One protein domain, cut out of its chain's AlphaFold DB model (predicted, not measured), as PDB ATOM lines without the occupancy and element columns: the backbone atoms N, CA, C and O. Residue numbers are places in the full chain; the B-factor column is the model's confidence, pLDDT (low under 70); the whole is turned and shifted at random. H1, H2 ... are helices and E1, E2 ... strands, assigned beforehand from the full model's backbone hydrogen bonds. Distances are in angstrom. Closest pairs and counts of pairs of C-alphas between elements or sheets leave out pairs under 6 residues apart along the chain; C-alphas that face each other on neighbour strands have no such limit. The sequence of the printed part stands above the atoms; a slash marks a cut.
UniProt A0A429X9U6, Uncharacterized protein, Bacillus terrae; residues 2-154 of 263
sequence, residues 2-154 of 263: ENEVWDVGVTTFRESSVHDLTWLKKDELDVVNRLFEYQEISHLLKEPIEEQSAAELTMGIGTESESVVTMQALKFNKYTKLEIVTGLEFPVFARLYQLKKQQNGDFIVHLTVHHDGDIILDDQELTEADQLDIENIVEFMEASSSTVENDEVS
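This is residues 2 to 154 of the 263 residues of an uncharacterized protein of Bacillus terrae (UniProt A0A429X9U6). One twisted sheet of seven strands makes the body, its long strands side by side in one row from E1 to E7. Its two faces are covered at different ends of the row: H1 packs over E5 and E6 on one face, and H3 is over E1 and E2 on the other, while the short H2 makes a corner with H1. The printed part has 153 residues with three named helices and seven named strands, along the chain E1 H1 H2 E2 E3 E4 E5 E6 E7 H3; the sheet is antiparallel throughout and the class is mixed, helices and strands. It is elongated, spanning 60 by 34 by 32 A, and only just compact, close to loose, with a radius of gyration of the C-alphas of 17.5 A.

E1, residues 8 to 15, begins at C-alpha 8 (31.126, -25.764, -59.698). E2 is residues 51 to 61, 32.3 A long, and E3 is residues 65 to 77, 38.6 A. E4 is residues 80 to 87, E5 93 to 101, E6 107 to 115 and E7 118 to 127. H1, residues 26 to 38, is 17.9 A long, from (38.072, -20.273, -33.969). H2 is residues 42 to 46. H3, residues 137 to 145, ends at (30.205, -8.498, -64.090).

The sheet's edge strands are E1 and E7. E2 to E7 form a meander, each strand the antiparallel neighbour of the one before. E1 and E2 are antiparallel at 151 degrees, with N 9 and O 60 2.7 A apart, within hydrogen-bond range. E4 and E5, a hairpin, stand at 175 degrees, with N 83 and O 95 2.8 A apart. In the hairpin of E6 and E7, N 111 and O 123 are 2.8 A apart. With helices on both faces there are three layers. H1 has a height over the sheet of 9.1 A and runs only just slantwise to the strands, at 32 degrees to E6 on the local plane; its closest C-alphas to E5 are those of Val 32 and Ala 94, 6.8 A. H1, with residues 33 to 36 alone, and H2 only just touch, with 3 pairs of C-alphas within 8 A, and only at the corner; Phe 36 and Ser 42 have the closest C-alphas, 4.9 A. H2 only grazes the sheet, with residues 44 to 46. H3, on the opposite face from H1, has a height of 9.6 A and only just stands up from the sheet, rising 40.2 degrees; its closest C-alphas to E2 are those of Ile 137 and Ser 53, 6.1 A. Every O i to N i+4 pair is within hydrogen-bond range in H1 and H3; in H2 0 of 1 is, beside 2 of 2 O i to N i+3 pairs.

The C-alphas farthest apart, those of Glu 2 and Asn 104, are 62.4 A apart. The printed part has no cut and no long link. Mean pLDDT of the printed part is 78.2; 39 residues are under 70, among them 2 to 11, 59 to 64 and 135 to 154.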
ATOM      1  N   GLU A   2      31.691 -42.620 -68.102       30.06
ATOM      2  CA  GLU A   2      31.696 -41.215 -68.501       30.06
ATOM      3  C   GLU A   2      32.257 -40.410 -67.328       30.06
ATOM      4  O   GLU A   2      31.896 -40.649 -66.176       30.06
ATOM      5  N   ASN A   3      33.230 -39.545 -67.604       30.11
ATOM      6  CA  ASN A   3      33.787 -38.666 -66.588       30.11
ATOM      7  C   ASN A   3      32.719 -37.617 -66.270       30.11
ATOM      8  O   ASN A   3      32.516 -36.719 -67.084       30.11
ATOM      9  N   GLU A   4      32.054 -37.732 -65.121       31.84
ATOM     10  CA  GLU A   4      31.242 -36.644 -64.573       31.84
ATOM     11  C   GLU A   4      32.122 -35.396 -64.458       31.84
ATOM     12  O   GLU A   4      33.089 -35.338 -63.688       31.84
ATOM     13  N   VAL A   5      31.834 -34.419 -65.313       35.69
ATOM     14  CA  VAL A   5      32.445 -33.097 -65.272       35.69
ATOM     15  C   VAL A   5      31.708 -32.337 -64.180       35.69
ATOM     16  O   VAL A   5      30.546 -31.984 -64.337       35.69
ATOM     17  N   TRP A   6      32.374 -32.147 -63.044       34.00
ATOM     18  CA  TRP A   6      31.854 -31.340 -61.947       34.00
ATOM     19  C   TRP A   6      31.931 -29.860 -62.337       34.00
ATOM     20  O   TRP A   6      33.011 -29.267 -62.292       34.00
ATOM     21  N   ASP A   7      30.792 -29.289 -62.720       42.75
ATOM     22  CA  ASP A   7      30.583 -27.848 -62.848       42.75
ATOM     23  C   ASP A   7      30.258 -27.292 -61.446       42.75
ATOM     24  O   ASP A   7      29.131 -27.310 -60.973       42.75
ATOM     25  N   VAL A   8      31.272 -26.830 -60.720       43.06
ATOM     26  CA  VAL A   8      31.126 -25.764 -59.698       43.06
ATOM     27  C   VAL A   8      30.636 -24.465 -60.404       43.06
ATOM     28  O   VAL A   8      30.631 -24.479 -61.615       43.06
ATOM     29  N   GLY A   9      30.240 -23.337 -59.809       50.72
ATOM     30  CA  GLY A   9      29.865 -22.136 -60.572       50.72
ATOM     31  C   GLY A   9      29.357 -20.957 -59.761       50.72
ATOM     32  O   GLY A   9      28.581 -21.161 -58.853       50.72
ATOM     33  N   VAL A  10      29.804 -19.726 -60.028       52.88
ATOM     34  CA  VAL A  10      29.366 -18.563 -59.232       52.88
ATOM     35  C   VAL A  10      27.937 -18.174 -59.598       52.88
ATOM     36  O   VAL A  10      27.695 -17.635 -60.673       52.88
ATOM     37  N   THR A  11      26.990 -18.417 -58.704       58.31
ATOM     38  CA  THR A  11      25.575 -18.153 -58.965       58.31
ATOM     39  C   THR A  11      25.197 -16.723 -58.609       58.31
ATOM     40  O   THR A  11      24.460 -16.092 -59.358       58.31
ATOM     41  N   THR A  12      25.728 -16.179 -57.512       70.25
ATOM     42  CA  THR A  12      25.395 -14.828 -57.041       70.25
ATOM     43  C   THR A  12      26.553 -14.174 -56.291       70.25
ATOM     44  O   THR A  12      27.405 -14.846 -55.705       70.25
ATOM     45  N   PHE A  13      26.553 -12.842 -56.299       74.75
ATOM     46  CA  PHE A  13      27.399 -11.991 -55.471       74.75
ATOM     47  C   PHE A  13      26.502 -11.060 -54.651       74.75
ATOM     48  O   PHE A  13      25.515 -10.542 -55.178       74.75
ATOM     49  N   ARG A  14      26.852 -10.815 -53.387       79.31
ATOM     50  CA  ARG A  14      26.217  -9.772 -52.574       79.31
ATOM     51  C   ARG A  14      27.197  -9.155 -51.589       79.31
ATOM     52  O   ARG A  14      28.144  -9.808 -51.152       79.31
ATOM     53  N   GLU A  15      26.922  -7.918 -51.197       82.19
ATOM     54  CA  GLU A  15      27.561  -7.321 -50.027       82.19
ATOM     55  C   GLU A  15      27.288  -8.196 -48.796       82.19
ATOM     56  O   GLU A  15      26.166  -8.672 -48.588       82.19
ATOM     57  N   SER A  16      28.329  -8.459 -48.010       84.62
ATOM     58  CA  SER A  16      28.204  -9.252 -46.789       84.62
ATOM     59  C   SER A  16      28.068  -8.340 -45.576       84.62
ATOM     60  O   SER A  16      28.709  -7.296 -45.496       84.62
ATOM     61  N   SER A  17      27.268  -8.761 -44.597       86.56
ATOM     62  CA  SER A  17      27.093  -8.046 -43.329       86.56
ATOM     63  C   SER A  17      28.177  -8.372 -42.294       86.56
ATOM     64  O   SER A  17      27.996  -8.090 -41.109       86.56
ATOM     65  N   VAL A  18      29.249  -9.066 -42.688       89.81
ATOM     66  CA  VAL A  18      30.329  -9.409 -41.759       89.81
ATOM     67  C   VAL A  18      31.114  -8.164 -41.364       89.81
ATOM     68  O   VAL A  18      31.445  -7.317 -42.193       89.81
ATOM     69  N   HIS A  19      31.441  -8.081 -40.078       90.25
ATOM     70  CA  HIS A  19      32.184  -6.971 -39.501       90.25
ATOM     71  C   HIS A  19      33.322  -7.488 -38.631       90.25
ATOM     72  O   HIS A  19      33.169  -8.457 -37.872       90.25
ATOM     73  N   ASP A  20      34.466  -6.818 -38.756       94.25
ATOM     74  CA  ASP A  20      35.706  -7.165 -38.075       94.25
ATOM     75  C   ASP A  20      36.063  -8.648 -38.295       94.25
ATOM     76  O   ASP A  20      35.754  -9.227 -39.335       94.25
ATOM     77  N   LEU A  21      36.698  -9.290 -37.313       96.31
ATOM     78  CA  LEU A  21      37.075 -10.708 -37.365       96.31
ATOM     79  C   LEU A  21      36.086 -11.629 -36.634       96.31
ATOM     80  O   LEU A  21      36.335 -12.824 -36.490       96.31
ATOM     81  N   THR A  22      34.970 -11.086 -36.140       95.25
ATOM     82  CA  THR A  22      34.041 -11.803 -35.242       95.25
ATOM     83  C   THR A  22      33.267 -12.938 -35.914       95.25
ATOM     84  O   THR A  22      32.733 -13.809 -35.231       95.25
ATOM     85  N   TRP A  23      33.212 -12.934 -37.244       95.00
ATOM     86  CA  TRP A  23      32.515 -13.928 -38.056       95.00
ATOM     87  C   TRP A  23      33.355 -15.179 -38.347       95.00
ATOM     88  O   TRP A  23      32.805 -16.193 -38.775       95.00
ATOM     89  N   LEU A  24      34.672 -15.117 -38.122       95.56
ATOM     90  CA  LEU A  24      35.568 -16.247 -38.337       95.56
ATOM     91  C   LEU A  24      35.351 -17.320 -37.271       95.56
ATOM     92  O   LEU A  24      35.200 -17.030 -36.078       95.56
ATOM     93  N   LYS A  25      35.409 -18.585 -37.685       95.50
ATOM     94  CA  LYS A  25      35.503 -19.702 -36.741       95.50
ATOM     95  C   LYS A  25      36.818 -19.614 -35.973       95.50
ATOM     96  O   LYS A  25      37.770 -18.965 -36.391       95.50
ATOM     97  N   LYS A  26      36.892 -20.313 -34.841       95.88
ATOM     98  CA  LYS A  26      38.072 -20.273 -33.969       95.88
ATOM     99  C   LYS A  26      39.365 -20.665 -34.696       95.88
ATOM    100  O   LYS A  26      40.365 -19.978 -34.560       95.88
ATOM    101  N   ASP A  27      39.339 -21.750 -35.458       93.81
ATOM    102  CA  ASP A  27      40.473 -22.243 -36.242       93.81
ATOM    103  C   ASP A  27      40.877 -21.281 -37.373       93.81
ATOM    104  O   ASP A  27      42.067 -21.085 -37.623       93.81
ATOM    105  N   GLU A  28      39.902 -20.627 -38.005       94.69
ATOM    106  CA  GLU A  28      40.124 -19.586 -39.018       94.69
ATOM    107  C   GLU A  28      40.719 -18.308 -38.394       94.69
ATOM    108  O   GLU A  28      41.660 -17.720 -38.930       94.69
ATOM    109  N   LEU A  29      40.234 -17.902 -37.218       96.44
ATOM    110  CA  LEU A  29      40.787 -16.789 -36.448       96.44
ATOM    111  C   LEU A  29      42.208 -17.096 -35.960       96.44
ATOM    112  O   LEU A  29      43.069 -16.221 -35.992       96.44
ATOM    113  N   ASP A  30      42.487 -18.338 -35.563       94.81
ATOM    114  CA  ASP A  30      43.829 -18.772 -35.172       94.81
ATOM    115  C   ASP A  30      44.825 -18.644 -36.339       94.81
ATOM    116  O   ASP A  30      45.996 -18.339 -36.109       94.81
ATOM    117  N   VAL A  31      44.383 -18.827 -37.591       92.81
ATOM    118  CA  VAL A  31      45.204 -18.543 -38.782       92.81
ATOM    119  C   VAL A  31      45.560 -17.059 -38.872       92.81
ATOM    120  O   VAL A  31      46.730 -16.721 -39.062       92.81
ATOM    121  N   VAL A  32      44.579 -16.172 -38.695       96.12
ATOM    122  CA  VAL A  32      44.812 -14.720 -38.700       96.12
ATOM    123  C   VAL A  32      45.740 -14.313 -37.552       96.12
ATOM    124  O   VAL A  32      46.699 -13.575 -37.773       96.12
ATOM    125  N   ASN A  33      45.526 -14.851 -36.349       96.31
ATOM    126  CA  ASN A  33      46.378 -14.594 -35.186       96.31
ATOM    127  C   ASN A  33      47.832 -14.989 -35.458       96.31
ATOM    128  O   ASN A  33      48.726 -14.169 -35.262       96.31
ATOM    129  N   ARG A  34      48.069 -16.201 -35.983       93.94
ATOM    130  CA  ARG A  34      49.421 -16.661 -36.340       93.94
ATOM    131  C   ARG A  34      50.082 -15.766 -37.377       93.94
ATOM    132  O   ARG A  34      51.280 -15.525 -37.282       93.94
ATOM    133  N   LEU A  35      49.323 -15.257 -38.347       93.69
ATOM    134  CA  LEU A  35      49.840 -14.345 -39.366       93.69
ATOM    135  C   LEU A  35      50.318 -13.017 -38.753       93.69
ATOM    136  O   LEU A  35      51.383 -12.518 -39.111       93.69
ATOM    137  N   PHE A  36      49.566 -12.471 -37.795       97.00
ATOM    138  CA  PHE A  36      49.936 -11.246 -37.079       97.00
ATOM    139  C   PHE A  36      51.074 -11.470 -36.079       97.00
ATOM    140  O   PHE A  36      51.942 -10.609 -35.949       97.00
ATOM    141  N   GLU A  37      51.094 -12.615 -35.395       96.19
ATOM    142  CA  GLU A  37      52.194 -13.024 -34.512       96.19
ATOM    143  C   GLU A  37      53.494 -13.201 -35.291       96.19
ATOM    144  O   GLU A  37      54.527 -12.684 -34.876       96.19
ATOM    145  N   TYR A  38      53.430 -13.865 -36.447       95.31
ATOM    146  CA  TYR A  38      54.570 -14.058 -37.339       95.31
ATOM    147  C   TYR A  38      55.191 -12.729 -37.782       95.31
ATOM    148  O   TYR A  38      56.408 -12.616 -37.878       95.31
ATOM    149  N   GLN A  39      54.355 -11.712 -38.010       95.56
ATOM    150  CA  GLN A  39      54.791 -10.364 -38.370       95.56
ATOM    151  C   GLN A  39      55.018  -9.433 -37.165       95.56
ATOM    152  O   GLN A  39      55.204  -8.233 -37.359       95.56
ATOM    153  N   GLU A  40      54.986  -9.956 -35.934       97.25
ATOM    154  CA  GLU A  40      55.194  -9.213 -34.682       97.25
ATOM    155  C   GLU A  40      54.239  -8.013 -34.482       97.25
ATOM    156  O   GLU A  40      54.562  -7.025 -33.819       97.25
ATOM    157  N   ILE A  41      53.018  -8.096 -35.023       97.44
ATOM    158  CA  ILE A  41      52.011  -7.020 -34.981       97.44
ATOM    159  C   ILE A  41      50.682  -7.427 -34.340       97.44
ATOM    160  O   ILE A  41      49.664  -6.774 -34.551       97.44
ATOM    161  N   SER A  42      50.656  -8.462 -33.499       97.94
ATOM    162  CA  SER A  42      49.424  -8.931 -32.831       97.94
ATOM    163  C   SER A  42      48.700  -7.866 -32.000       97.94
ATOM    164  O   SER A  42      47.528  -8.035 -31.674       97.94
ATOM    165  N   HIS A  43      49.369  -6.764 -31.650       97.19
ATOM    166  CA  HIS A  43      48.731  -5.627 -30.989       97.19
ATOM    167  C   HIS A  43      47.661  -4.957 -31.868       97.19
ATOM    168  O   HIS A  43      46.640  -4.537 -31.326       97.19
ATOM    169  N   LEU A  44      47.836  -4.946 -33.197       97.12
ATOM    170  CA  LEU A  44      46.896  -4.329 -34.141       97.12
ATOM    171  C   LEU A  44      45.530  -5.023 -34.164       97.12
ATOM    172  O   LEU A  44      44.529  -4.380 -34.443       97.12
ATOM    173  N   LEU A  45      45.446  -6.304 -33.790       96.69
ATOM    174  CA  LEU A  45      44.166  -7.024 -33.697       96.69
ATOM    175  C   LEU A  45      43.231  -6.471 -32.608       96.69
ATOM    176  O   LEU A  45      42.064  -6.849 -32.549       96.69
ATOM    177  N   LYS A  46      43.746  -5.613 -31.718       96.06
ATOM    178  CA  LYS A  46      42.971  -4.923 -30.677       96.06
ATOM    179  C   LYS A  46      42.665  -3.473 -31.041       96.06
ATOM    180  O   LYS A  46      41.964  -2.803 -30.283       96.06
ATOM    181  N   GLU A  47      43.235  -2.975 -32.133       95.44
ATOM    182  CA  GLU A  47      43.006  -1.615 -32.603       95.44
ATOM    183  C   GLU A  47      41.712  -1.548 -33.426       95.44
ATOM    184  O   GLU A  47      41.297  -2.553 -34.009       95.44
ATOM    185  N   PRO A  48      41.043  -0.383 -33.468       96.19
ATOM    186  CA  PRO A  48      39.903  -0.186 -34.351       96.19
ATOM    187  C   PRO A  48      40.298  -0.391 -35.815       96.19
ATOM    188  O   PRO A  48      41.342   0.085 -36.253       96.19
ATOM    189  N   ILE A  49      39.437  -1.055 -36.580       97.50
ATOM    190  CA  ILE A  49      39.582  -1.158 -38.033       97.50
ATOM    191  C   ILE A  49      39.198   0.193 -38.651       97.50
ATOM    192  O   ILE A  49      38.102   0.697 -38.408       97.50
ATOM    193  N   GLU A  50      40.106   0.789 -39.430       96.00
ATOM    194  CA  GLU A  50      39.892   2.081 -40.100       96.00
ATOM    195  C   GLU A  50      38.919   1.950 -41.275       96.00
ATOM    196  O   GLU A  50      38.015   2.769 -41.429       96.00
ATOM    197  N   GLU A  51      39.100   0.919 -42.103       94.31
ATOM    198  CA  GLU A  51      38.276   0.672 -43.288       94.31
ATOM    199  C   GLU A  51      38.045  -0.833 -43.470       94.31
ATOM    200  O   GLU A  51      38.928  -1.649 -43.196       94.31
ATOM    201  N   GLN A  52      36.869  -1.215 -43.966       94.69
ATOM    202  CA  GLN A  52      36.558  -2.603 -44.302       94.69
ATOM    203  C   GLN A  52      35.650  -2.697 -45.524       94.69
ATOM    204  O   GLN A  52      34.845  -1.806 -45.784       94.69
ATOM    205  N   SER A  53      35.761  -3.806 -46.247       90.00
ATOM    206  CA  SER A  53      34.855  -4.184 -47.329       90.00
ATOM    207  C   SER A  53      34.663  -5.693 -47.292       90.00
ATOM    208  O   SER A  53      35.623  -6.431 -47.059       90.00
ATOM    209  N   ALA A  54      33.433  -6.160 -47.488       88.56
ATOM    210  CA  ALA A  54      33.124  -7.577 -47.440       88.56
ATOM    211  C   ALA A  54      32.094  -7.979 -48.490       88.56
ATOM    212  O   ALA A  54      31.208  -7.213 -48.867       88.56
ATOM    213  N   ALA A  55      32.204  -9.222 -48.928       83.25
ATOM    214  CA  ALA A  55      31.353  -9.802 -49.938       83.25
ATOM    215  C   ALA A  55      31.116 -11.283 -49.690       83.25
ATOM    216  O   ALA A  55      31.992 -12.001 -49.209       83.25
ATOM    217  N   GLU A  56      29.945 -11.748 -50.097       84.19
ATOM    218  CA  GLU A  56      29.615 -13.159 -50.186       84.19
ATOM    219  C   GLU A  56      29.447 -13.569 -51.640       84.19
ATOM    220  O   GLU A  56      28.779 -12.909 -52.439       84.19
ATOM    221  N   LEU A  57      30.055 -14.703 -51.950       78.31
ATOM    222  CA  LEU A  57      30.027 -15.350 -53.239       78.31
ATOM    223  C   LEU A  57      29.349 -16.704 -53.077       78.31
ATOM    224  O   LEU A  57      29.887 -17.589 -52.410       78.31
ATOM    225  N   THR A  58      28.196 -16.888 -53.708       77.00
ATOM    226  CA  THR A  58      27.568 -18.210 -53.764       77.00
ATOM    227  C   THR A  58      28.131 -18.961 -54.958       77.00
ATOM    228  O   THR A  58      28.095 -18.481 -56.091       77.00
ATOM    229  N   MET A  59      28.686 -20.137 -54.697       68.81
ATOM    230  CA  MET A  59      29.252 -21.039 -55.685       68.81
ATOM    231  C   MET A  59      28.435 -22.329 -55.701       68.81
ATOM    232  O   MET A  59      28.497 -23.094 -54.747       68.81
ATOM    233  N   GLY A  60      27.716 -22.627 -56.777       62.62
ATOM    234  CA  GLY A  60      27.255 -23.985 -57.048       62.62
ATOM    235  C   GLY A  60      28.449 -24.942 -57.077       62.62
ATOM    236  O   GLY A  60      29.526 -24.568 -57.527       62.62
ATOM    237  N   ILE A  61      28.300 -26.154 -56.566       56.22
ATOM    238  CA  ILE A  61      29.242 -27.271 -56.628       56.22
ATOM    239  C   ILE A  61      28.437 -28.449 -57.178       56.22
ATOM    240  O   ILE A  61      27.640 -29.047 -56.459       56.22
ATOM    241  N   GLY A  62      28.595 -28.775 -58.461       59.75
ATOM    242  CA  GLY A  62      27.734 -29.769 -59.106       59.75
ATOM    243  C   GLY A  62      26.276 -29.299 -59.210       59.75
ATOM    244  O   GLY A  62      26.002 -28.104 -59.240       59.75
ATOM    245  N   THR A  63      25.334 -30.244 -59.287       60.03
ATOM    246  CA  THR A  63      23.912 -29.948 -59.545       60.03
ATOM    247  C   THR A  63      23.072 -29.684 -58.296       60.03
ATOM    248  O   THR A  63      21.935 -29.248 -58.432       60.03
ATOM    249  N   GLU A  64      23.582 -29.979 -57.096       68.12
ATOM    250  CA  GLU A  64      22.764 -29.969 -55.867       68.12
ATOM    251  C   GLU A  64      23.401 -29.269 -54.662       68.12
ATOM    252  O   GLU A  64      22.718 -29.061 -53.661       68.12
ATOM    253  N   SER A  65      24.683 -28.895 -54.721       70.19
ATOM    254  CA  SER A  65      25.330 -28.181 -53.616       70.19
ATOM    255  C   SER A  65      25.614 -26.736 -53.981       70.19
ATOM    256  O   SER A  65      26.060 -26.444 -55.082       70.19
ATOM    257  N   GLU A  66      25.407 -25.838 -53.029       78.12
ATOM    258  CA  GLU A  66      25.933 -24.480 -53.062       78.12
ATOM    259  C   GLU A  66      26.886 -24.312 -51.881       78.12
ATOM    260  O   GLU A  66      26.652 -24.814 -50.782       78.12
ATOM    261  N   SER A  67      27.979 -23.604 -52.110       77.50
ATOM    262  CA  SER A  67      28.916 -23.176 -51.089       77.50
ATOM    263  C   SER A  67      29.017 -21.669 -51.113       77.50
ATOM    264  O   SER A  67      29.238 -21.065 -52.157       77.50
ATOM    265  N   VAL A  68      28.898 -21.062 -49.941       84.62
ATOM    266  CA  VAL A  68      29.130 -19.632 -49.774       84.62
ATOM    267  C   VAL A  68      30.592 -19.422 -49.398       84.62
ATOM    268  O   VAL A  68      31.102 -20.047 -48.463       84.62
ATOM    269  N   VAL A  69      31.259 -18.556 -50.153       84.00
ATOM    270  CA  VAL A  69      32.594 -18.041 -49.859       84.00
ATOM    271  C   VAL A  69      32.445 -16.593 -49.433       84.00
ATOM    272  O   VAL A  69      31.900 -15.776 -50.169       84.00
ATOM    273  N   THR A  70      32.957 -16.264 -48.259       87.19
ATOM    274  CA  THR A  70      33.021 -14.895 -47.764       87.19
ATOM    275  C   THR A  70      34.419 -14.352 -48.009       87.19
ATOM    276  O   THR A  70      35.424 -14.975 -47.657       87.19
ATOM    277  N   MET A  71      34.472 -13.180 -48.625       86.44
ATOM    278  CA  MET A  71      35.677 -12.394 -48.835       86.44
ATOM    279  C   MET A  71      35.586 -11.141 -47.975       86.44
ATOM    280  O   MET A  71      34.555 -10.474 -47.959       86.44
ATOM    281  N   GLN A  72      36.663 -10.798 -47.283       90.69
ATOM    282  CA  GLN A  72      36.737  -9.585 -46.482       90.69
ATOM    283  C   GLN A  72      38.111  -8.948 -46.640       90.69
ATOM    284  O   GLN A  72      39.130  -9.631 -46.592       90.69
ATOM    285  N   ALA A  73      38.143  -7.635 -46.797       89.25
ATOM    286  CA  ALA A  73      39.344  -6.833 -46.687       89.25
ATOM    287  C   ALA A  73      39.190  -5.889 -45.488       89.25
ATOM    288  O   ALA A  73      38.134  -5.286 -45.296       89.25
ATOM    289  N   LEU A  74      40.240  -5.785 -44.679       94.44
ATOM    290  CA  LEU A  74      40.314  -4.975 -43.466       94.44
ATOM    291  C   LEU A  74      41.581  -4.126 -43.513       94.44
ATOM    292  O   LEU A  74      42.674  -4.644 -43.751       94.44
ATOM    293  N   LYS A  75      41.464  -2.833 -43.236       95.88
ATOM    294  CA  LYS A  75      42.587  -1.910 -43.082       95.88
ATOM    295  C   LYS A  75      42.639  -1.452 -41.631       95.88
ATOM    296  O   LYS A  75      41.708  -0.826 -41.141       95.88
ATOM    297  N   PHE A  76      43.726  -1.793 -40.946       96.44
ATOM    298  CA  PHE A  76      43.927  -1.450 -39.532       96.44
ATOM    299  C   PHE A  76      44.527  -0.058 -39.377       96.44
ATOM    300  O   PHE A  76      44.226   0.655 -38.434       96.44
ATOM    301  N   ASN A  77      45.405   0.310 -40.306       96.12
ATOM    302  CA  ASN A  77      45.977   1.639 -40.428       96.12
ATOM    303  C   ASN A  77      46.507   1.833 -41.854       96.12
ATOM    304  O   ASN A  77      46.541   0.892 -42.654       96.12
ATOM    305  N   LYS A  78      47.032   3.023 -42.162       95.38
ATOM    306  CA  LYS A  78      47.722   3.306 -43.438       95.38
ATOM    307  C   LYS A  78      48.848   2.329 -43.816       95.38
ATOM    308  O   LYS A  78      49.261   2.323 -44.970       95.38
ATOM    309  N   TYR A  79      49.363   1.530 -42.882       95.50
ATOM    310  CA  TYR A  79      50.484   0.620 -43.103       95.50
ATOM    311  C   TYR A  79      50.112  -0.856 -43.068       95.50
ATOM    312  O   TYR A  79      50.953  -1.671 -43.431       95.50
ATOM    313  N   THR A  80      48.898  -1.220 -42.648       96.31
ATOM    314  CA  THR A  80      48.528  -2.626 -42.437       96.31
ATOM    315  C   THR A  80      47.153  -2.929 -43.008       96.31
ATOM    316  O   THR A  80      46.148  -2.361 -42.575       96.31
ATOM    317  N   LYS A  81      47.113  -3.882 -43.943       94.06
ATOM    318  CA  LYS A  81      45.886  -4.401 -44.554       94.06
ATOM    319  C   LYS A  81      45.864  -5.927 -44.483       94.06
ATOM    320  O   LYS A  81      46.886  -6.568 -44.715       94.06
ATOM    321  N   LEU A  82      44.697  -6.495 -44.213       93.81
ATOM    322  CA  LEU A  82      44.419  -7.926 -44.216       93.81
ATOM    323  C   LEU A  82      43.324  -8.230 -45.244       93.81
ATOM    324  O   LEU A  82      42.309  -7.549 -45.286       93.81
ATOM    325  N   GLU A  83      43.512  -9.266 -46.049       87.94
ATOM    326  CA  GLU A  83      42.483  -9.825 -46.930       87.94
ATOM    327  C   GLU A  83      42.234 -11.275 -46.525       87.94
ATOM    328  O   GLU A  83      43.186 -12.031 -46.333       87.94
ATOM    329  N   ILE A  84      40.972 -11.668 -46.397       88.94
ATOM    330  CA  ILE A  84      40.541 -12.980 -45.923       88.94
ATOM    331  C   ILE A  84      39.539 -13.548 -46.912       88.94
ATOM    332  O   ILE A  84      38.635 -12.853 -47.370       88.94
ATOM    333  N   VAL A  85      39.694 -14.829 -47.221       85.06
ATOM    334  CA  VAL A  85      38.738 -15.610 -47.994       85.06
ATOM    335  C   VAL A  85      38.534 -16.933 -47.268       85.06
ATOM    336  O   VAL A  85      39.498 -17.654 -47.018       85.06
ATOM    337  N   THR A  86      37.295 -17.259 -46.914       87.75
ATOM    338  CA  THR A  86      36.942 -18.567 -46.342       87.75
ATOM    339  C   THR A  86      35.518 -18.954 -46.736       87.75
ATOM    340  O   THR A  86      34.733 -18.117 -47.173       87.75
ATOM    341  N   GLY A  87      35.175 -20.229 -46.609       86.00
ATOM    342  CA  GLY A  87      33.835 -20.746 -46.870       86.00
ATOM    343  C   GLY A  87      33.646 -22.100 -46.200       86.00
ATOM    344  O   GLY A  87      34.606 -22.695 -45.722       86.00
ATOM    345  N   LEU A  88      32.415 -22.619 -46.162       79.62
ATOM    346  CA  LEU A  88      32.129 -23.893 -45.478       79.62
ATOM    347  C   LEU A  88      33.026 -25.034 -45.972       79.62
ATOM    348  O   LEU A  88      33.516 -25.836 -45.180       79.62
ATOM    349  N   GLU A  89      33.254 -25.070 -47.280       74.69
ATOM    350  CA  GLU A  89      34.117 -26.057 -47.905       74.69
ATOM    351  C   GLU A  89      35.526 -25.537 -48.182       74.69
ATOM    352  O   GLU A  89      36.389 -26.342 -48.508       74.69
ATOM    353  N   PHE A  90      35.810 -24.245 -48.057       68.44
ATOM    354  CA  PHE A  90      37.081 -23.668 -48.496       68.44
ATOM    355  C   PHE A  90      38.017 -23.446 -47.310       68.44
ATOM    356  O   PHE A  90      37.582 -22.877 -46.310       68.44
ATOM    357  N   PRO A  91      39.295 -23.863 -47.400       75.38
ATOM    358  CA  PRO A  91      40.250 -23.533 -46.356       75.38
ATOM    359  C   PRO A  91      40.396 -22.016 -46.259       75.38
ATOM    360  O   PRO A  91      40.306 -21.304 -47.264       75.38
ATOM    361  N   VAL A  92      40.670 -21.534 -45.050       84.50
ATOM    362  CA  VAL A  92      40.949 -20.118 -44.849       84.50
ATOM    363  C   VAL A  92      42.217 -19.726 -45.599       84.50
ATOM    364  O   VAL A  92      43.279 -20.358 -45.511       84.50
ATOM    365  N   PHE A  93      42.083 -18.643 -46.340       82.06
ATOM    366  CA  PHE A  93      43.150 -17.994 -47.056       82.06
ATOM    367  C   PHE A  93      43.245 -16.556 -46.559       82.06
ATOM    368  O   PHE A  93      42.264 -15.818 -46.606       82.06
ATOM    369  N   ALA A  94      44.419 -16.162 -46.074       87.50
ATOM    370  CA  ALA A  94      44.649 -14.838 -45.513       87.50
ATOM    371  C   ALA A  94      45.902 -14.203 -46.125       87.50
ATOM    372  O   ALA A  94      46.940 -14.855 -46.256       87.50
ATOM    373  N   ARG A  95      45.821 -12.922 -46.488       84.81
ATOM    374  CA  ARG A  95      46.955 -12.113 -46.951       84.81
ATOM    375  C   ARG A  95      47.131 -10.909 -46.058       84.81
ATOM    376  O   ARG A  95      46.218 -10.100 -45.935       84.81
ATOM    377  N   LEU A  96      48.317 -10.767 -45.498       89.88
ATOM    378  CA  LEU A  96      48.700  -9.618 -44.700       89.88
ATOM    379  C   LEU A  96      49.708  -8.785 -45.484       89.88
ATOM    380  O   LEU A  96      50.744  -9.291 -45.912       89.88
ATOM    381  N   TYR A  97      49.390  -7.508 -45.648       89.44
ATOM    382  CA  TYR A  97      50.248  -6.510 -46.264       89.44
ATOM    383  C   TYR A  97      50.733  -5.560 -45.176       89.44
ATOM    384  O   TYR A  97      49.918  -4.997 -44.439       89.44
ATOM    385  N   GLN A  98      52.043  -5.353 -45.110       94.31
ATOM    386  CA  GLN A  98      52.670  -4.362 -44.247       94.31
ATOM    387  C   GLN A  98      53.548  -3.422 -45.055       94.31
ATOM    388  O   GLN A  98      54.494  -3.850 -45.712       94.31
ATOM    389  N   LEU A  99      53.281  -2.128 -44.962       90.88
ATOM    390  CA  LEU A  99      54.125  -1.103 -45.550       90.88
ATOM    391  C   LEU A  99      55.154  -0.637 -44.511       90.88
ATOM    392  O   LEU A  99      54.798  -0.052 -43.488       90.88
ATOM    393  N   LYS A 100      56.439  -0.901 -44.761       93.69
ATOM    394  CA  LYS A 100      57.545  -0.561 -43.852       93.69
ATOM    395  C   LYS A 100      58.426   0.506 -44.490       93.69
ATOM    396  O   LYS A 100      58.866   0.360 -45.626       93.69
ATOM    397  N   LYS A 101      58.710   1.574 -43.741       94.81
ATOM    398  CA  LYS A 101      59.657   2.612 -44.162       94.81
ATOM    399  C   LYS A 101      61.083   2.190 -43.814       94.81
ATOM    400  O   LYS A 101      61.381   1.910 -42.653       94.81
ATOM    401  N   GLN A 102      61.959   2.160 -44.806       93.69
ATOM    402  CA  GLN A 102      63.375   1.860 -44.637       93.69
ATOM    403  C   GLN A 102      64.162   3.091 -44.158       93.69
ATOM    404  O   GLN A 102      63.707   4.232 -44.247       93.69
ATOM    405  N   GLN A 103      65.381   2.866 -43.652       93.56
ATOM    406  CA  GLN A 103      66.248   3.942 -43.147       93.56
ATOM    407  C   GLN A 103      66.641   4.958 -44.229       93.56
ATOM    408  O   GLN A 103      66.847   6.129 -43.924       93.56
ATOM    409  N   ASN A 104      66.732   4.519 -45.487       91.56
ATOM    410  CA  ASN A 104      67.035   5.375 -46.635       91.56
ATOM    411  C   ASN A 104      65.834   6.227 -47.092       91.56
ATOM    412  O   ASN A 104      65.997   7.075 -47.963       91.56
ATOM    413  N   GLY A 105      64.656   6.037 -46.488       92.38
ATOM    414  CA  GLY A 105      63.427   6.752 -46.815       92.38
ATOM    415  C   GLY A 105      62.483   6.005 -47.754       92.38
ATOM    416  O   GLY A 105      61.315   6.393 -47.802       92.38
ATOM    417  N   ASP A 106      62.945   4.943 -48.419       91.62
ATOM    418  CA  ASP A 106      62.129   4.129 -49.325       91.62
ATOM    419  C   ASP A 106      61.087   3.319 -48.549       91.62
ATOM    420  O   ASP A 106      61.257   3.011 -47.363       91.62
ATOM    421  N   PHE A 107      60.010   2.935 -49.226       87.50
ATOM    422  CA  PHE A 107      59.023   2.017 -48.677       87.50
ATOM    423  C   PHE A 107      59.194   0.621 -49.273       87.50
ATOM    424  O   PHE A 107      59.468   0.448 -50.461       87.50
ATOM    425  N   ILE A 108      59.001  -0.390 -48.429       86.31
ATOM    426  CA  ILE A 108      58.787  -1.769 -48.866       86.31
ATOM    427  C   ILE A 108      57.383  -2.203 -48.486       86.31
ATOM    428  O   ILE A 108      56.902  -1.896 -47.393       86.31
ATOM    429  N   VAL A 109      56.744  -2.954 -49.374       83.19
ATOM    430  CA  VAL A 109      55.570  -3.744 -49.029       83.19
ATOM    431  C   VAL A 109      56.033  -5.156 -48.696       83.19
ATOM    432  O   VAL A 109      56.701  -5.813 -49.489       83.19
ATOM    433  N   HIS A 110      55.704  -5.604 -47.495       86.56
ATOM    434  CA  HIS A 110      55.938  -6.953 -47.009       86.56
ATOM    435  C   HIS A 110      54.610  -7.705 -47.071       86.56
ATOM    436  O   HIS A 110      53.646  -7.321 -46.407       86.56
ATOM    437  N   LEU A 111      54.547  -8.729 -47.918       80.31
ATOM    438  CA  LEU A 111      53.372  -9.563 -48.133       80.31
ATOM    439  C   LEU A 111      53.600 -10.938 -47.512       80.31
ATOM    440  O   LEU A 111      54.520 -11.660 -47.894       80.31
ATOM    441  N   THR A 112      52.711 -11.335 -46.609       79.56
ATOM    442  CA  THR A 112      52.657 -12.706 -46.102       79.56
ATOM    443  C   THR A 112      51.321 -13.328 -46.461       79.56
ATOM    444  O   THR A 112      50.264 -12.760 -46.186       79.56
ATOM    445  N   VAL A 113      51.368 -14.503 -47.084       75.06
ATOM    446  CA  VAL A 113      50.177 -15.252 -47.488       75.06
ATOM    447  C   VAL A 113      50.132 -16.559 -46.731       75.06
ATOM    448  O   VAL A 113      51.085 -17.342 -46.742       75.06
ATOM    449  N   HIS A 114      48.982 -16.807 -46.131       80.88
ATOM    450  CA  HIS A 114      48.699 -18.003 -45.379       80.88
ATOM    451  C   HIS A 114      47.536 -18.760 -46.017       80.88
ATOM    452  O   HIS A 114      46.514 -18.172 -46.375       80.88
ATOM    453  N   HIS A 115      47.683 -20.074 -46.151       75.69
ATOM    454  CA  HIS A 115      46.669 -20.961 -46.705       75.69
ATOM    455  C   HIS A 115      46.649 -22.256 -45.901       75.69
ATOM    456  O   HIS A 115      47.668 -22.935 -45.811       75.69
ATOM    457  N   ASP A 116      45.488 -22.585 -45.336       72.38
ATOM    458  CA  ASP A 116      45.236 -23.876 -44.680       72.38
ATOM    459  C   ASP A 116      46.266 -24.273 -43.603       72.38
ATOM    460  O   ASP A 116      46.792 -25.379 -43.578       72.38
ATOM    461  N   GLY A 117      46.606 -23.347 -42.710       72.00
ATOM    462  CA  GLY A 117      47.571 -23.620 -41.631       72.00
ATOM    463  C   GLY A 117      49.019 -23.218 -41.925       72.00
ATOM    464  O   GLY A 117      49.753 -22.983 -40.966       72.00
ATOM    465  N   ASP A 118      49.387 -23.043 -43.198       71.06
ATOM    466  CA  ASP A 118      50.769 -22.804 -43.613       71.06
ATOM    467  C   ASP A 118      50.993 -21.412 -44.219       71.06
ATOM    468  O   ASP A 118      50.194 -20.908 -45.015       71.06
ATOM    469  N   ILE A 119      52.153 -20.818 -43.919       76.69
ATOM    470  CA  ILE A 119      52.667 -19.659 -44.657       76.69
ATOM    471  C   ILE A 119      53.208 -20.161 -45.996       76.69
ATOM    472  O   ILE A 119      54.253 -20.810 -46.069       76.69
ATOM    473  N   ILE A 120      52.485 -19.859 -47.071       70.25
ATOM    474  CA  ILE A 120      52.848 -20.275 -48.430       70.25
ATOM    475  C   ILE A 120      53.679 -19.222 -49.166       70.25
ATOM    476  O   ILE A 120      54.313 -19.539 -50.177       70.25
ATOM    477  N   LEU A 121      53.689 -17.989 -48.654       66.06
ATOM    478  CA  LEU A 121      54.522 -16.901 -49.138       66.06
ATOM    479  C   LEU A 121      54.921 -15.967 -47.999       66.06
ATOM    480  O   LEU A 121      54.073 -15.521 -47.229       66.06
ATOM    481  N   ASP A 122      56.193 -15.600 -48.014       79.31
ATOM    482  CA  ASP A 122      56.717 -14.404 -47.382       79.31
ATOM    483  C   ASP A 122      57.599 -13.664 -48.411       79.31
ATOM    484  O   ASP A 122      58.595 -14.229 -48.869       79.31
ATOM    485  N   ASP A 123      57.190 -12.470 -48.851       72.00
ATOM    486  CA  ASP A 123      57.890 -11.688 -49.883       72.00
ATOM    487  C   ASP A 123      57.939 -10.190 -49.546       72.00
ATOM    488  O   ASP A 123      57.075  -9.656 -48.843       72.00
ATOM    489  N   GLN A 124      58.954  -9.498 -50.063       79.31
ATOM    490  CA  GLN A 124      59.160  -8.064 -49.868       79.31
ATOM    491  C   GLN A 124      59.519  -7.390 -51.191       79.31
ATOM    492  O   GLN A 124      60.489  -7.764 -51.849       79.31
ATOM    493  N   GLU A 125      58.781  -6.341 -51.548       73.06
ATOM    494  CA  GLU A 125      59.009  -5.574 -52.775       73.06
ATOM    495  C   GLU A 125      59.138  -4.076 -52.458       73.06
ATOM    496  O   GLU A 125      58.445  -3.545 -51.587       73.06
ATOM    497  N   LEU A 126      60.037  -3.377 -53.163       68.62
ATOM    498  CA  LEU A 126      60.131  -1.914 -53.101       68.62
ATOM    499  C   LEU A 126      58.870  -1.279 -53.695       68.62
ATOM    500  O   LEU A 126      58.334  -1.755 -54.696       68.62
ATOM    501  N   THR A 127      58.425  -0.175 -53.107       75.00
ATOM    502  CA  THR A 127      57.259   0.575 -53.573       75.00
ATOM    503  C   THR A 127      57.438   2.069 -53.323       75.00
ATOM    504  O   THR A 127      58.104   2.478 -52.376       75.00
ATOM    505  N   GLU A 128      56.829   2.895 -54.172       77.88
ATOM    506  CA  GLU A 128      56.733   4.345 -53.941       77.88
ATOM    507  C   GLU A 128      55.456   4.709 -53.169       77.88
ATOM    508  O   GLU A 128      55.265   5.866 -52.804       77.88
ATOM    509  N   ALA A 129      54.569   3.736 -52.926       74.44
ATOM    510  CA  ALA A 129      53.380   3.952 -52.114       74.44
ATOM    511  C   ALA A 129      53.782   4.246 -50.663       74.44
ATOM    512  O   ALA A 129      54.583   3.522 -50.074       74.44
ATOM    513  N   ASP A 130      53.187   5.281 -50.081       86.56
ATOM    514  CA  ASP A 130      53.375   5.690 -48.688       86.56
ATOM    515  C   ASP A 130      52.177   5.324 -47.788       86.56
ATOM    516  O   ASP A 130      52.220   5.543 -46.571       86.56
ATOM    517  N   GLN A 131      51.149   4.704 -48.377       86.44
ATOM    518  CA  GLN A 131      50.003   4.108 -47.698       86.44
ATOM    519  C   GLN A 131      49.442   2.890 -48.450       86.44
ATOM    520  O   GLN A 131      49.667   2.713 -49.649       86.44
ATOM    521  N   LEU A 132      48.691   2.057 -47.728       80.88
ATOM    522  CA  LEU A 132      47.880   0.974 -48.278       80.88
ATOM    523  C   LEU A 132      46.428   1.429 -48.445       80.88
ATOM    524  O   LEU A 132      45.796   1.890 -47.492       80.88
ATOM    525  N   ASP A 133      45.893   1.223 -49.641       79.25
ATOM    526  CA  ASP A 133      44.484   1.448 -49.952       79.25
ATOM    527  C   ASP A 133      43.712   0.119 -49.875       79.25
ATOM    528  O   ASP A 133      44.234  -0.955 -50.217       79.25
ATOM    529  N   ILE A 134      42.464   0.186 -49.411       72.00
ATOM    530  CA  ILE A 134      41.484  -0.885 -49.591       72.00
ATOM    531  C   ILE A 134      40.639  -0.545 -50.815       72.00
ATOM    532  O   ILE A 134      40.361   0.618 -51.091       72.00
ATOM    533  N   GLU A 135      40.238  -1.560 -51.561       69.44
ATOM    534  CA  GLU A 135      39.305  -1.380 -52.664       69.44
ATOM    535  C   GLU A 135      37.972  -2.018 -52.282       69.44
ATOM    536  O   GLU A 135      37.937  -3.020 -51.560       69.44
ATOM    537  N   ASN A 136      36.874  -1.427 -52.751       69.94
ATOM    538  CA  ASN A 136      35.549  -1.965 -52.501       69.94
ATOM    539  C   ASN A 136      35.367  -3.260 -53.309       69.94
ATOM    540  O   ASN A 136      35.314  -3.239 -54.541       69.94
ATOM    541  N   ILE A 137      35.274  -4.391 -52.604       60.00
ATOM    542  CA  ILE A 137      35.154  -5.721 -53.212       60.00
ATOM    543  C   ILE A 137      33.881  -5.803 -54.067       60.00
ATOM    544  O   ILE A 137      33.920  -6.387 -55.146       60.00
ATOM    545  N   VAL A 138      32.782  -5.173 -53.630       59.16
ATOM    546  CA  VAL A 138      31.505  -5.135 -54.362       59.16
ATOM    547  C   VAL A 138      31.648  -4.410 -55.685       59.16
ATOM    548  O   VAL A 138      31.419  -5.006 -56.734       59.16
ATOM    549  N   GLU A 139      32.093  -3.157 -55.649       58.47
ATOM    550  CA  GLU A 139      32.235  -2.336 -56.855       58.47
ATOM    551  C   GLU A 139      33.176  -2.988 -57.871       58.47
ATOM    552  O   GLU A 139      32.928  -2.954 -59.076       58.47
ATOM    553  N   PHE A 140      34.239  -3.639 -57.396       57.59
ATOM    554  CA  PHE A 140      35.141  -4.398 -58.251       57.59
ATOM    555  C   PHE A 140      34.439  -5.589 -58.927       57.59
ATOM    556  O   PHE A 140      34.602  -5.823 -60.133       57.59
ATOM    557  N   MET A 141      33.653  -6.356 -58.167       55.00
ATOM    558  CA  MET A 141      32.921  -7.507 -58.698       55.00
ATOM    559  C   MET A 141      31.802  -7.088 -59.658       55.00
ATOM    560  O   MET A 141      31.609  -7.731 -60.686       55.00
ATOM    561  N   GLU A 142      31.135  -5.968 -59.403       57.16
ATOM    562  CA  GLU A 142      30.131  -5.395 -60.304       57.16
ATOM    563  C   GLU A 142      30.748  -4.824 -61.587       57.16
ATOM    564  O   GLU A 142      30.276  -5.088 -62.695       57.16
ATOM    565  N   ALA A 143      31.865  -4.100 -61.475       54.00
ATOM    566  CA  ALA A 143      32.591  -3.603 -62.639       54.00
ATOM    567  C   ALA A 143      33.052  -4.753 -63.549       54.00
ATOM    568  O   ALA A 143      33.028  -4.624 -64.774       54.00
ATOM    569  N   SER A 144      33.420  -5.895 -62.963       46.78
ATOM    570  CA  SER A 144      33.805  -7.095 -63.710       46.78
ATOM    571  C   SER A 144      32.622  -7.934 -64.215       46.78
ATOM    572  O   SER A 144      32.801  -8.680 -65.180       46.78
ATOM    573  N   SER A 145      31.417  -7.789 -63.648       44.53
ATOM    574  CA  SER A 145      30.205  -8.498 -64.090       44.53
ATOM    575  C   SER A 145      29.407  -7.757 -65.171       44.53
ATOM    576  O   SER A 145      28.713  -8.402 -65.958       44.53
ATOM    577  N   SER A 146      29.564  -6.433 -65.285       41.84
ATOM    578  CA  SER A 146      28.803  -5.528 -66.173       41.84
ATOM    579  C   SER A 146      28.877  -5.793 -67.695       41.84
ATOM    580  O   SER A 146      28.353  -5.013 -68.489       41.84
ATOM    581  N   THR A 147      29.470  -6.908 -68.135       40.47
ATOM    582  CA  THR A 147      29.492  -7.338 -69.546       40.47
ATOM    583  C   THR A 147      28.558  -8.502 -69.901       40.47
ATOM    584  O   THR A 147      28.588  -8.934 -71.053       40.47
ATOM    585  N   VAL A 148      27.731  -9.031 -68.987       37.41
ATOM    586  CA  VAL A 148      26.885 -10.200 -69.304       37.41
ATOM    587  C   VAL A 148      25.479 -10.086 -68.707       37.41
ATOM    588  O   VAL A 148      25.303 -10.150 -67.496       37.41
ATOM    589  N   GLU A 149      24.474  -9.971 -69.578       38.44
ATOM    590  CA  GLU A 149      23.085 -10.308 -69.252       38.44
ATOM    591  C   GLU A 149      22.917 -11.840 -69.197       38.44
ATOM    592  O   GLU A 149      23.371 -12.552 -70.097       38.44
ATOM    593  N   ASN A 150      22.177 -12.290 -68.180       39.53
ATOM    594  CA  ASN A 150      21.659 -13.632 -67.881       39.53
ATOM    595  C   ASN A 150      22.461 -14.535 -66.926       39.53
ATOM    596  O   ASN A 150      23.636 -14.860 -67.119       39.53
ATOM    597  N   ASP A 151      21.703 -14.945 -65.906       46.53
ATOM    598  CA  ASP A 151      22.005 -15.797 -64.765       46.53
ATOM    599  C   ASP A 151      22.482 -17.210 -65.154       46.53
ATOM    600  O   ASP A 151      22.151 -17.728 -66.217       46.53
ATOM    601  N   GLU A 152      23.239 -17.820 -64.234       36.62
ATOM    602  CA  GLU A 152      23.911 -19.137 -64.270       36.62
ATOM    603  C   GLU A 152      25.339 -19.157 -64.875       36.62
ATOM    604  O   GLU A 152      25.598 -19.058 -66.080       36.62
ATOM    605  N   VAL A 153      26.341 -19.290 -63.993       40.88
ATOM    606  CA  VAL A 153      27.777 -19.444 -64.298       40.88
ATOM    607  C   VAL A 153      28.234 -20.782 -63.725       40.88
ATOM    608  O   VAL A 153      28.020 -21.006 -62.548       40.88
ATOM    609  N   SER A 154      28.919 -21.632 -64.493       39.59
ATOM    610  CA  SER A 154      29.292 -23.003 -64.122       39.59
ATOM    611  C   SER A 154      30.810 -23.336 -64.027       39.59
ATOM    612  O   SER A 154      31.228 -24.189 -64.749       39.59
TER     613      SER A 154